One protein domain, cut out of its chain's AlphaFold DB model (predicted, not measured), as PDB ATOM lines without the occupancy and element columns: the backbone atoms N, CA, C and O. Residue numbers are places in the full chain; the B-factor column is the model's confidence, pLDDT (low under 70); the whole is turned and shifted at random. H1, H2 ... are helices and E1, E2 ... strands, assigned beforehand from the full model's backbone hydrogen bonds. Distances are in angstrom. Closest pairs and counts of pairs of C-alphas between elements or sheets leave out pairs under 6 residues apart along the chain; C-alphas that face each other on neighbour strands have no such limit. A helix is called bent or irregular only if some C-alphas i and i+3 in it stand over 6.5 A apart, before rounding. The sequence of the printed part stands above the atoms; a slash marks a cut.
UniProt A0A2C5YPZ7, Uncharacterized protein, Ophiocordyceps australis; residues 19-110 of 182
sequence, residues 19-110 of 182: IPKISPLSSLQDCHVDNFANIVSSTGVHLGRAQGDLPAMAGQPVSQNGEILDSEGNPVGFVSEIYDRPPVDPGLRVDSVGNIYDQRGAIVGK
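Overview. This is residues 19 to 110 of the 182 residues of an uncharacterized protein of Ophiocordyceps australis (UniProt A0A2C5YPZ7). What is the main picture? One five-stranded sheet, E1 E2 E3 E5 E4, folds back on itself like part of a barrel, with the short helix H2 over it and the short helix H1 only grazing it; from this lobe a long link, residues 83 to 98, runs out to a small separate hairpin, E6 and E7. What is it made of? The printed part has 92 residues, under half of them in named elements, with two named helices and seven named strands in the order H1 E1 E2 E3 H2 E4 E5 E6 E7; the class is mostly strand and both sheets are antiparallel. How large is it? It is loose, with a radius of gyration of the C-alphas of 16.8 A, and spans 51 by 25 by 17 A, the link and far hairpin making the length.

Arrangement. How is the largest sheet joined? E1, residues 31 to 33, E2, residues 38 to 41, and E3, residues 46 to 52, form a meander, each strand the antiparallel neighbour of the one before, with N 32 and O 40 at 2.9 A and N 39 and O 48 at 2.9 A. E3 pairs with E5, residues 75 to 82, through N 51 and O 78 at 2.8 A, and E5 forms a hairpin with E4, residues 67 to 69, through N 68 and O 77 at 2.9 A. How does it fold? It is a folded sheet, bent back into two leaves that face each other: E1 E2 face E5 E4, with E3 as the hinge. Edge strands E1 and E4 are only just apart, 8.1 A at the closest. Where are the helices? H2, residues 54 to 57, is on the sheet at a height of 7.6 A, only just over E4 with 3 C-alphas; its closest C-alphas to E5 are Met 57 and Val 76, 6.2 A. H1, residues 25 to 28, only grazes the sheet. Both are too short for an O i to N i+4 pair, and each has its 1 O i to N i+3 pair within hydrogen-bond range. What is at the far end? E6, residues 99 to 101, and E7, residues 107 to 110, form an antiparallel hairpin with N 100 and O 109 at 2.8 A, apart from the five-stranded sheet.

Along the chain. Which strands are longest? E5 measures 18.2 A from first to last C-alpha, E3 17.8 A and E2 9.9 A. Where are the anchors? C-alpha 25, where H1 begins, is at (127.155, 103.488, 134.467). C-alpha 82, where E5 ends, is at (130.860, 103.214, 127.074), and C-alpha 110, where E7 ends, is at (129.006, 123.356, 108.810).

Size, cuts and confidence. Is it cut, and how far does it reach? The printed part has no cut, and the two C-alphas farthest apart, Glu 72 and Gly 105, are 52.3 A apart. Where is confidence low? Residues 19 to 27 and 84 to 90 are under 70 in pLDDT.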
ATOM      1  N   ILE A  19     130.857  90.420 134.127       57.88
ATOM      2  CA  ILE A  19     130.566  91.778 133.662       57.88
ATOM      3  C   ILE A  19     131.850  92.610 133.830       57.88
ATOM      4  O   ILE A  19     132.353  92.728 134.957       57.88
ATOM      5  N   PRO A  20     132.425  93.165 132.746       56.25
ATOM      6  CA  PRO A  20     133.553  94.077 132.851       56.25
ATOM      7  C   PRO A  20     133.151  95.258 133.736       56.25
ATOM      8  O   PRO A  20     132.077  95.830 133.582       56.25
ATOM      9  N   LYS A  21     133.997  95.623 134.701       52.38
ATOM     10  CA  LYS A  21     133.711  96.715 135.637       52.38
ATOM     11  C   LYS A  21     133.964  98.054 134.937       52.38
ATOM     12  O   LYS A  21     135.050  98.615 135.052       52.38
ATOM     13  N   ILE A  22     132.989  98.513 134.155       57.44
ATOM     14  CA  ILE A  22     133.060  99.772 133.406       57.44
ATOM     15  C   ILE A  22     132.687 100.930 134.353       57.44
ATOM     16  O   ILE A  22     131.724 100.845 135.116       57.44
ATOM     17  N   SER A  23     133.510 101.982 134.359       53.28
ATOM     18  CA  SER A  23     133.341 103.231 135.127       53.28
ATOM     19  C   SER A  23     132.051 103.993 134.743       53.28
ATOM     20  O   SER A  23     131.419 103.657 133.747       53.28
ATOM     21  N   PRO A  24     131.614 104.975 135.558       57.09
ATOM     22  CA  PRO A  24     130.266 105.014 136.126       57.09
ATOM     23  C   PRO A  24     129.139 104.888 135.088       57.09
ATOM     24  O   PRO A  24     128.895 105.773 134.274       57.09
ATOM     25  N   LEU A  25     128.357 103.822 135.240       63.53
ATOM     26  CA  LEU A  25     127.155 103.488 134.467       63.53
ATOM     27  C   LEU A  25     125.970 104.447 134.715       63.53
ATOM     28  O   LEU A  25     124.884 104.244 134.182       63.53
ATOM     29  N   SER A  26     126.162 105.507 135.509       65.12
ATOM     30  CA  SER A  26     125.131 106.502 135.841       65.12
ATOM     31  C   SER A  26     124.594 107.256 134.620       65.12
ATOM     32  O   SER A  26     123.508 107.819 134.681       65.12
ATOM     33  N   SER A  27     125.341 107.285 133.513       67.56
ATOM     34  CA  SER A  27     124.898 107.869 132.242       67.56
ATOM     35  C   SER A  27     124.006 106.938 131.414       67.56
ATOM     36  O   SER A  27     123.416 107.404 130.444       67.56
ATOM     37  N   LEU A  28     123.896 105.655 131.784       74.25
ATOM     38  CA  LEU A  28     123.098 104.653 131.068       74.25
ATOM     39  C   LEU A  28     121.663 104.524 131.596       74.25
ATOM     40  O   LEU A  28     120.899 103.684 131.123       74.25
ATOM     41  N   GLN A  29     121.288 105.365 132.563       73.12
ATOM     42  CA  GLN A  29     119.911 105.494 133.025       73.12
ATOM     43  C   GLN A  29     118.985 105.821 131.839       73.12
ATOM     44  O   GLN A  29     119.298 106.704 131.039       73.12
ATOM     45  N   ASP A  30     117.861 105.110 131.721       82.62
ATOM     46  CA  ASP A  30     116.857 105.310 130.661       82.62
ATOM     47  C   ASP A  30     117.405 105.178 129.225       82.62
ATOM     48  O   ASP A  30     116.943 105.838 128.287       82.62
ATOM     49  N   CYS A  31     118.413 104.321 129.045       89.44
ATOM     50  CA  CYS A  31     118.973 103.987 127.739       89.44
ATOM     51  C   CYS A  31     118.446 102.641 127.233       89.44
ATOM     52  O   CYS A  31     118.086 101.762 128.017       89.44
ATOM     53  N   HIS A  32     118.432 102.474 125.914       93.12
ATOM     54  CA  HIS A  32     118.042 101.232 125.249       93.12
ATOM     55  C   HIS A  32     119.057 100.851 124.174       93.12
ATOM     56  O   HIS A  32     119.899 101.663 123.782       93.12
ATOM     57  N   VAL A  33     118.992  99.608 123.710       94.56
ATOM     58  CA  VAL A  33     119.859  99.110 122.635       94.56
ATOM     59  C   VAL A  33     119.164  99.270 121.282       94.56
ATOM     60  O   VAL A  33     117.986  98.945 121.150       94.56
ATOM     61  N   ASP A  34     119.869  99.764 120.267       94.62
ATOM     62  CA  ASP A  34     119.354  99.856 118.896       94.62
ATOM     63  C   ASP A  34     119.560  98.550 118.093       94.62
ATOM     64  O   ASP A  34     120.149  97.574 118.560       94.62
ATOM     65  N   ASN A  35     119.110  98.535 116.836       94.19
ATOM     66  CA  ASN A  35     119.251  97.379 115.936       94.19
ATOM     67  C   ASN A  35     120.707  97.069 115.523       94.19
ATOM     68  O   ASN A  35     120.941  96.114 114.787       94.19
ATOM     69  N   PHE A  36     121.677  97.872 115.955       92.38
ATOM     70  CA  PHE A  36     123.099  97.745 115.637       92.38
ATOM     71  C   PHE A  36     123.957  97.492 116.886       92.38
ATOM     72  O   PHE A  36     125.183  97.614 116.820       92.38
ATOM     73  N   ALA A  37     123.328  97.117 118.007       92.94
ATOM     74  CA  ALA A  37     123.968  96.927 119.308       92.94
ATOM     75  C   ALA A  37     124.593  98.206 119.900       92.94
ATOM     76  O   ALA A  37     125.487  98.122 120.745       92.94
ATOM     77  N   ASN A  38     124.155  99.393 119.480       93.69
ATOM     78  CA  ASN A  38     124.545 100.648 120.111       93.69
ATOM     79  C   ASN A  38     123.627 100.938 121.296       93.69
ATOM     80  O   ASN A  38     122.425 100.692 121.245       93.69
ATOM     81  N   ILE A  39     124.194 101.513 122.350       91.75
ATOM     82  CA  ILE A  39     123.433 101.994 123.501       91.75
ATOM     83  C   ILE A  39     123.061 103.439 123.229       91.75
ATOM     84  O   ILE A  39     123.943 104.279 123.030       91.75
ATOM     85  N   VAL A  40     121.768 103.728 123.225       90.19
ATOM     86  CA  VAL A  40     121.233 105.044 122.895       90.19
ATOM     87  C   VAL A  40     120.366 105.582 124.029       90.19
ATOM     88  O   VAL A  40     119.574 104.869 124.645       90.19
ATOM     89  N   SER A  41     120.534 106.869 124.320       88.56
ATOM     90  CA  SER A  41     119.678 107.596 125.261       88.56
ATOM     91  C   SER A  41     118.309 107.892 124.636       88.56
ATOM     92  O   SER A  41     118.167 107.913 123.415       88.56
ATOM     93  N   SER A  42     117.312 108.235 125.456       82.94
ATOM     94  CA  SER A  42     116.019 108.787 125.011       82.94
ATOM     95  C   SER A  42     116.143 110.013 124.089       82.94
ATOM     96  O   SER A  42     115.250 110.290 123.293       82.94
ATOM     97  N   THR A  43     117.266 110.730 124.157       81.50
ATOM     98  CA  THR A  43     117.603 111.862 123.274       81.50
ATOM     99  C   THR A  43     118.213 111.450 121.927       81.50
ATOM    100  O   THR A  43     118.510 112.314 121.105       81.50
ATOM    101  N   GLY A  44     118.427 110.151 121.692       81.75
ATOM    102  CA  GLY A  44     119.061 109.610 120.485       81.75
ATOM    103  C   GLY A  44     120.590 109.697 120.473       81.75
ATOM    104  O   GLY A  44     121.219 109.413 119.458       81.75
ATOM    105  N   VAL A  45     121.217 110.094 121.583       84.75
ATOM    106  CA  VAL A  45     122.681 110.149 121.697       84.75
ATOM    107  C   VAL A  45     123.244 108.737 121.857       84.75
ATOM    108  O   VAL A  45     122.786 107.991 122.720       84.75
ATOM    109  N   HIS A  46     124.260 108.397 121.061       87.50
ATOM    110  CA  HIS A  46     125.003 107.140 121.172       87.50
ATOM    111  C   HIS A  46     125.989 107.214 122.343       87.50
ATOM    112  O   HIS A  46     126.857 108.085 122.377       87.50
ATOM    113  N   LEU A  47     125.851 106.295 123.293       86.44
ATOM    114  CA  LEU A  47     126.605 106.269 124.547       86.44
ATOM    115  C   LEU A  47     127.549 105.076 124.662       86.44
ATOM    116  O   LEU A  47     128.365 105.040 125.576       86.44
ATOM    117  N   GLY A  48     127.456 104.092 123.772       89.94
ATOM    118  CA  GLY A  48     128.289 102.904 123.882       89.94
ATOM    119  C   GLY A  48     127.872 101.768 122.969       89.94
ATOM    120  O   GLY A  48     127.039 101.940 122.075       89.94
ATOM    121  N   ARG A  49     128.436 100.594 123.246       91.62
ATOM    122  CA  ARG A  49     128.133  99.331 122.577       91.62
ATOM    123  C   ARG A  49     127.771  98.235 123.560       91.62
ATOM    124  O   ARG A  49     128.339  98.122 124.647       91.62
ATOM    125  N   ALA A  50     126.857  97.391 123.117       93.50
ATOM    126  CA  ALA A  50     126.359  96.235 123.826       93.50
ATOM    127  C   ALA A  50     126.880  94.929 123.201       93.50
ATOM    128  O   ALA A  50     127.160  94.867 122.004       93.50
ATOM    129  N   GLN A  51     126.996  93.885 124.016       93.62
ATOM    130  CA  GLN A  51     127.456  92.553 123.634       93.62
ATOM    131  C   GLN A  51     126.451  91.497 124.118       93.62
ATOM    132  O   GLN A  51     126.013  91.527 125.270       93.62
ATOM    133  N   GLY A  52     126.111  90.549 123.242       92.31
ATOM    134  CA  GLY A  52     125.155  89.474 123.518       92.31
ATOM    135  C   GLY A  52     124.362  89.078 122.269       92.31
ATOM    136  O   GLY A  52     124.850  89.247 121.149       92.31
ATOM    137  N   ASP A  53     123.156  88.546 122.469       92.69
ATOM    138  CA  ASP A  53     122.247  88.164 121.386       92.69
ATOM    139  C   ASP A  53     121.432  89.371 120.887       92.69
ATOM    140  O   ASP A  53     120.473  89.811 121.522       92.69
ATOM    141  N   LEU A  54     121.827  89.931 119.739       91.81
ATOM    142  CA  LEU A  54     121.264  91.176 119.205       91.81
ATOM    143  C   LEU A  54     119.728  91.166 119.047       91.81
ATOM    144  O   LEU A  54     119.108  92.144 119.460       91.81
ATOM    145  N   PRO A  55     119.081  90.114 118.505       93.62
ATOM    146  CA  PRO A  55     117.621  90.060 118.408       93.62
ATOM    147  C   PRO A  55     116.917  90.111 119.767       93.62
ATOM    148  O   PRO A  55     115.827  90.669 119.858       93.62
ATOM    149  N   ALA A  56     117.532  89.548 120.812       92.19
ATOM    150  CA  ALA A  56     117.005  89.598 122.171       92.19
ATOM    151  C   ALA A  56     117.273  90.951 122.850       92.19
ATOM    152  O   ALA A  56     116.501  91.366 123.705       92.19
ATOM    153  N   MET A  57     118.349  91.644 122.469       94.06
ATOM    154  CA  MET A  57     118.764  92.921 123.056       94.06
ATOM    155  C   MET A  57     118.119  94.145 122.406       94.06
ATOM    156  O   MET A  57     117.924  95.151 123.083       94.06
ATOM    157  N   ALA A  58     117.830  94.114 121.106       93.62
ATOM    158  CA  ALA A  58     117.321  95.276 120.384       93.62
ATOM    159  C   ALA A  58     115.999  95.777 120.994       93.62
ATOM    160  O   ALA A  58     115.053  95.018 121.208       93.62
ATOM    161  N   GLY A  59     115.948  97.072 121.299       92.81
ATOM    162  CA  GLY A  59     114.829  97.732 121.972       92.81
ATOM    163  C   GLY A  59     114.749  97.492 123.481       92.81
ATOM    164  O   GLY A  59     113.898  98.098 124.130       92.81
ATOM    165  N   GLN A  60     115.616  96.655 124.057       94.88
ATOM    166  CA  GLN A  60     115.610  96.382 125.491       94.88
ATOM    167  C   GLN A  60     116.306  97.487 126.298       94.88
ATOM    168  O   GLN A  60     117.269  98.099 125.812       94.88
ATOM    169  N   PRO A  61     115.838  97.749 127.533       92.94
ATOM    170  CA  PRO A  61     116.446  98.721 128.428       92.94
ATOM    171  C   PRO A  61     117.784  98.237 128.993       92.94
ATOM    172  O   PRO A  61     118.012  97.045 129.221       92.94
ATOM    173  N   VAL A  62     118.653  99.201 129.288       91.50
ATOM    174  CA  VAL A  62     119.924  98.981 129.982       91.50
ATOM    175  C   VAL A  62     119.761  99.305 131.469       91.50
ATOM    176  O   VAL A  62     119.304 100.381 131.851       91.50
ATOM    177  N   SER A  63     120.138  98.362 132.326       88.25
ATOM    178  CA  SER A  63     120.184  98.504 133.781       88.25
ATOM    179  C   SER A  63     121.374  99.363 134.227       88.25
ATOM    180  O   SER A  63     122.392  99.463 133.542       88.25
ATOM    181  N   GLN A  64     121.302  99.898 135.450       82.88
ATOM    182  CA  GLN A  64     122.410 100.607 136.114       82.88
ATOM    183  C   GLN A  64     123.685  99.766 136.235       82.88
ATOM    184  O   GLN A  64     124.771 100.310 136.408       82.88
ATOM    185  N   ASN A  65     123.547  98.444 136.161       81.44
ATOM    186  CA  ASN A  65     124.645  97.489 136.256       81.44
ATOM    187  C   ASN A  65     125.330  97.259 134.899       81.44
ATOM    188  O   ASN A  65     126.295  96.504 134.822       81.44
ATOM    189  N   GLY A  66     124.818  97.875 133.826       85.25
ATOM    190  CA  GLY A  66     125.224  97.576 132.458       85.25
ATOM    191  C   GLY A  66     124.668  96.247 131.945       85.25
ATOM    192  O   GLY A  66     125.191  95.709 130.977       85.25
ATOM    193  N   GLU A  67     123.635  95.697 132.581       90.81
ATOM    194  CA  GLU A  67     122.916  94.509 132.105       90.81
ATOM    195  C   GLU A  67     121.766  94.934 131.196       90.81
ATOM    196  O   GLU A  67     121.107  95.936 131.457       90.81
ATOM    197  N   ILE A  68     121.510  94.174 130.139       92.94
ATOM    198  CA  ILE A  68     120.394  94.417 129.223       92.94
ATOM    199  C   ILE A  68     119.315  93.417 129.581       92.94
ATOM    200  O   ILE A  68     119.572  92.213 129.546       92.94
ATOM    201  N   LEU A  69     118.150  93.919 129.976       92.12
ATOM    202  CA  LEU A  69     117.076  93.105 130.536       92.12
ATOM    203  C   LEU A  69     115.949  92.958 129.522       92.12
ATOM    204  O   LEU A  69     115.538  93.953 128.937       92.12
ATOM    205  N   ASP A  70     115.440  91.745 129.339       92.62
ATOM    206  CA  ASP A  70     114.227  91.520 128.551       92.62
ATOM    207  C   ASP A  70     112.959  92.034 129.271       92.62
ATOM    208  O   ASP A  70     112.997  92.541 130.397       92.62
ATOM    209  N   SER A  71     111.796  91.864 128.636       89.56
ATOM    210  CA  SER A  71     110.495  92.225 129.216       89.56
ATOM    211  C   SER A  71     110.137  91.465 130.500       89.56
ATOM    212  O   SER A  71     109.273  91.912 131.251       89.56
ATOM    213  N   GLU A  72     110.756  90.308 130.736       88.12
ATOM    214  CA  GLU A  72     110.568  89.483 131.932       88.12
ATOM    215  C   GLU A  72     111.587  89.833 133.037       88.12
ATOM    216  O   GLU A  72     111.479  89.339 134.159       88.12
ATOM    217  N   GLY A  73     112.538  90.729 132.752       86.31
ATOM    218  CA  GLY A  73     113.591  91.157 133.666       86.31
ATOM    219  C   GLY A  73     114.822  90.247 133.678       86.31
ATOM    220  O   GLY A  73     115.641  90.363 134.591       86.31
ATOM    221  N   ASN A  74     114.977  89.349 132.702       89.62
ATOM    222  CA  ASN A  74     116.141  88.471 132.601       89.62
ATOM    223  C   ASN A  74     117.279  89.140 131.813       89.62
ATOM    224  O   ASN A  74     117.022  89.798 130.803       89.62
ATOM    225  N   PRO A  75     118.551  88.942 132.210       90.75
ATOM    226  CA  PRO A  75     119.689  89.476 131.474       90.75
ATOM    227  C   PRO A  75     119.903  88.720 130.154       90.75
ATOM    228  O   PRO A  75     120.220  87.531 130.149       90.75
ATOM    229  N   VAL A  76     119.783  89.433 129.034       93.25
ATOM    230  CA  VAL A  76     120.003  88.925 127.663       93.25
ATOM    231  C   VAL A  76     121.302  89.436 127.030       93.25
ATOM    232  O   VAL A  76     121.739  88.944 125.989       93.25
ATOM    233  N   GLY A  77     121.958  90.401 127.674       92.50
ATOM    234  CA  GLY A  77     123.239  90.945 127.240       92.50
ATOM    235  C   GLY A  77     123.850  91.878 128.275       92.50
ATOM    236  O   GLY A  77     123.298  92.089 129.357       92.50
ATOM    237  N   PHE A  78     124.995  92.458 127.931       91.69
ATOM    238  CA  PHE A  78     125.664  93.447 128.765       91.69
ATOM    239  C   PHE A  78     126.331  94.543 127.934       91.69
ATOM    240  O   PHE A  78     126.600  94.397 126.742       91.69
ATOM    241  N   VAL A  79     126.611  95.664 128.580       89.88
ATOM    242  CA  VAL A  79     127.357  96.785 128.018       89.88
ATOM    243  C   VAL A  79     128.832  96.410 127.936       89.88
ATOM    244  O   VAL A  79     129.429  96.013 128.933       89.88
ATOM    245  N   SER A  80     129.424  96.534 126.750       88.12
ATOM    246  CA  SER A  80     130.835  96.208 126.508       88.12
ATOM    247  C   SER A  80     131.717  97.447 126.452       88.12
ATOM    248  O   SER A  80     132.858  97.413 126.902       88.12
ATOM    249  N   GLU A  81     131.204  98.540 125.894       85.44
ATOM    250  CA  GLU A  81     131.929  99.801 125.759       85.44
ATOM    251  C   GLU A  81     130.999 100.951 126.121       85.44
ATOM    252  O   GLU A  81     129.832 100.953 125.733       85.44
ATOM    253  N   ILE A  82     131.534 101.942 126.829       84.06
ATOM    254  CA  ILE A  82     130.860 103.214 127.074       84.06
ATOM    255  C   ILE A  82     131.747 104.291 126.477       84.06
ATOM    256  O   ILE A  82     132.934 104.384 126.796       84.06
ATOM    257  N   TYR A  83     131.166 105.093 125.601       80.94
ATOM    258  CA  TYR A  83     131.790 106.304 125.118       80.94
ATOM    259  C   TYR A  83     131.484 107.388 126.144       80.94
ATOM    260  O   TYR A  83     130.340 107.825 126.285       80.94
ATOM    261  N   ASP A  84     132.508 107.832 126.871       65.69
ATOM    262  CA  ASP A  84     132.422 109.135 127.513       65.69
ATOM    263  C   ASP A  84     132.083 110.143 126.415       65.69
ATOM    264  O   ASP A  84     132.757 110.190 125.380       65.69
ATOM    265  N   ARG A  85     130.973 110.864 126.621       61.75
ATOM    266  CA  ARG A  85     130.442 111.911 125.742       61.75
ATOM    267  C   ARG A  85     131.601 112.572 124.981       61.75
ATOM    268  O   ARG A  85     132.484 113.109 125.658       61.75
ATOM    269  N   PRO A  86     131.615 112.584 123.629       55.69
ATOM    270  CA  PRO A  86     132.648 113.319 122.914       55.69
ATOM    271  C   PRO A  86     132.620 114.748 123.457       55.69
ATOM    272  O   PRO A  86     131.520 115.300 123.567       55.69
ATOM    273  N   PRO A  87     133.763 115.315 123.881       51.94
ATOM    274  CA  PRO A  87     133.800 116.640 124.469       51.94
ATOM    275  C   PRO A  87     133.022 117.601 123.575       51.94
ATOM    276  O   PRO A  87     133.435 117.910 122.462       51.94
ATOM    277  N   VAL A  88     131.842 118.021 124.029       59.16
ATOM    278  CA  VAL A  88     131.136 119.119 123.385       59.16
ATOM    279  C   VAL A  88     131.865 120.349 123.868       59.16
ATOM    280  O   VAL A  88     131.653 120.791 124.994       59.16
ATOM    281  N   ASP A  89     132.814 120.825 123.064       62.00
ATOM    282  CA  ASP A  89     133.545 122.043 123.371       62.00
ATOM    283  C   ASP A  89     132.510 123.153 123.621       62.00
ATOM    284  O   ASP A  89     131.809 123.560 122.689       62.00
ATOM    285  N   PRO A  90     132.367 123.669 124.860       65.50
ATOM    286  CA  PRO A  90     131.343 124.668 125.185       65.50
ATOM    287  C   PRO A  90     131.574 126.001 124.452       65.50
ATOM    288  O   PRO A  90     130.755 126.912 124.526       65.50
ATOM    289  N   GLY A  91     132.704 126.121 123.751       74.88
ATOM    290  CA  GLY A  91     133.049 127.228 122.877       74.88
ATOM    291  C   GLY A  91     132.574 127.090 121.433       74.88
ATOM    292  O   GLY A  91     132.857 127.998 120.653       74.88
ATOM    293  N   LEU A  92     131.888 126.002 121.062       87.00
ATOM    294  CA  LEU A  92     131.344 125.863 119.715       87.00
ATOM    295  C   LEU A  92     130.195 126.852 119.487       87.00
ATOM    296  O   LEU A  92     129.217 126.876 120.233       87.00
ATOM    297  N   ARG A  93     130.305 127.677 118.444       85.81
ATOM    298  CA  ARG A  93     129.304 128.684 118.057       85.81
ATOM    299  C   ARG A  93     128.841 128.448 116.629       85.81
ATOM    300  O   ARG A  93     129.655 128.121 115.780       85.81
ATOM    301  N   VAL A  94     127.560 128.663 116.354       90.44
ATOM    302  CA  VAL A  94     126.992 128.610 114.999       90.44
ATOM    303  C   VAL A  94     126.602 130.011 114.541       90.44
ATOM    304  O   VAL A  94     126.009 130.760 115.318       90.44
ATOM    305  N   ASP A  95     126.932 130.368 113.300       91.44
ATOM    306  CA  ASP A  95     126.417 131.583 112.657       91.44
ATOM    307  C   ASP A  95     125.110 131.326 111.880       91.44
ATOM    308  O   ASP A  95     124.661 130.192 111.709       91.44
ATOM    309  N   SER A  96     124.488 132.391 111.370       88.38
ATOM    310  CA  SER A  96     123.234 132.307 110.607       88.38
ATOM    311  C   SER A  96     123.353 131.583 109.258       88.38
ATOM    312  O   SER A  96     122.334 131.247 108.664       88.38
ATOM    313  N   VAL A  97     124.573 131.357 108.760       89.25
ATOM    314  CA  VAL A  97     124.854 130.629 107.509       89.25
ATOM    315  C   VAL A  97     125.123 129.140 107.793       89.25
ATOM    316  O   VAL A  97     125.239 128.329 106.871       89.25
ATOM    317  N   GLY A  98     125.182 128.763 109.074       89.00
ATOM    318  CA  GLY A  98     125.409 127.406 109.545       89.00
ATOM    319  C   GLY A  98     126.883 127.051 109.730       89.00
ATOM    320  O   GLY A  98     127.181 125.876 109.906       89.00
ATOM    321  N   ASN A  99     127.822 127.996 109.695       94.12
ATOM    322  CA  ASN A  99     129.221 127.705 110.014       94.12
ATOM    323  C   ASN A  99     129.375 127.484 111.523       94.12
ATOM    324  O   ASN A  99     128.853 128.259 112.321       94.12
ATOM    325  N   ILE A 100     130.105 126.437 111.902       92.12
ATOM    326  CA  ILE A 100     130.406 126.069 113.285       92.12
ATOM    327  C   ILE A 100     131.835 126.524 113.585       92.12
ATOM    328  O   ILE A 100     132.769 126.075 112.922       92.12
ATOM    329  N   TYR A 101     132.007 127.392 114.575       90.81
ATOM    330  CA  TYR A 101     133.278 127.964 115.015       90.81
ATOM    331  C   TYR A 101     133.688 127.411 116.374       90.81
ATOM    332  O   TYR A 101     132.818 127.164 117.199       90.81
ATOM    333  N   ASP A 102     134.986 127.287 116.640       89.81
ATOM    334  CA  ASP A 102     135.525 127.035 117.979       89.81
ATOM    335  C   ASP A 102     135.651 128.321 118.830       89.81
ATOM    336  O   ASP A 102     135.386 129.438 118.375       89.81
ATOM    337  N   GLN A 103     136.118 128.179 120.077       88.88
ATOM    338  CA  GLN A 103     136.362 129.309 120.990       88.88
ATOM    339  C   GLN A 103     137.424 130.310 120.500       88.88
ATOM    340  O   GLN A 103     137.500 131.423 121.017       88.88
ATOM    341  N   ARG A 104     138.266 129.916 119.537       88.12
ATOM    342  CA  ARG A 104     139.299 130.759 118.924       88.12
ATOM    343  C   ARG A 104     138.792 131.454 117.654       88.12
ATOM    344  O   ARG A 104     139.527 132.256 117.086       88.12
ATOM    345  N   GLY A 105     137.554 131.181 117.229       88.75
ATOM    346  CA  GLY A 105     136.950 131.724 116.013       88.75
ATOM    347  C   GLY A 105     137.329 130.973 114.733       88.75
ATOM    348  O   GLY A 105     137.096 131.492 113.643       88.75
ATOM    349  N   ALA A 106     137.911 129.775 114.829       92.38
ATOM    350  CA  ALA A 106     138.213 128.930 113.677       92.38
ATOM    351  C   ALA A 106     136.989 128.093 113.281       92.38
ATOM    352  O   ALA A 106     136.313 127.543 114.144       92.38
ATOM    353  N   ILE A 107     136.714 127.967 111.978       89.56
ATOM    354  CA  ILE A 107     135.612 127.134 111.474       89.56
ATOM    355  C   ILE A 107     136.003 125.658 111.599       89.56
ATOM    356  O   ILE A 107     136.984 125.226 110.998       89.56
ATOM    357  N   VAL A 108     135.213 124.887 112.343       89.62
ATOM    358  CA  VAL A 108     135.399 123.442 112.558       89.62
ATOM    359  C   VAL A 108     134.331 122.589 111.874       89.62
ATOM    360  O   VAL A 108     134.477 121.374 111.781       89.62
ATOM    361  N   GLY A 109     133.257 123.200 111.370       89.19
ATOM    362  CA  GLY A 109     132.208 122.461 110.678       89.19
ATOM    363  C   GLY A 109     131.149 123.345 110.039       89.19
ATOM    364  O   GLY A 109     131.196 124.571 110.126       89.19
ATOM    365  N   LYS A 110     130.175 122.702 109.394       89.81
ATOM    366  CA  LYS A 110     129.006 123.356 108.810       89.81
ATOM    367  C   LYS A 110     127.755 122.536 109.110       89.81
ATOM    368  O   LYS A 110     127.737 121.323 108.906       89.81
TER     369      LYS A 110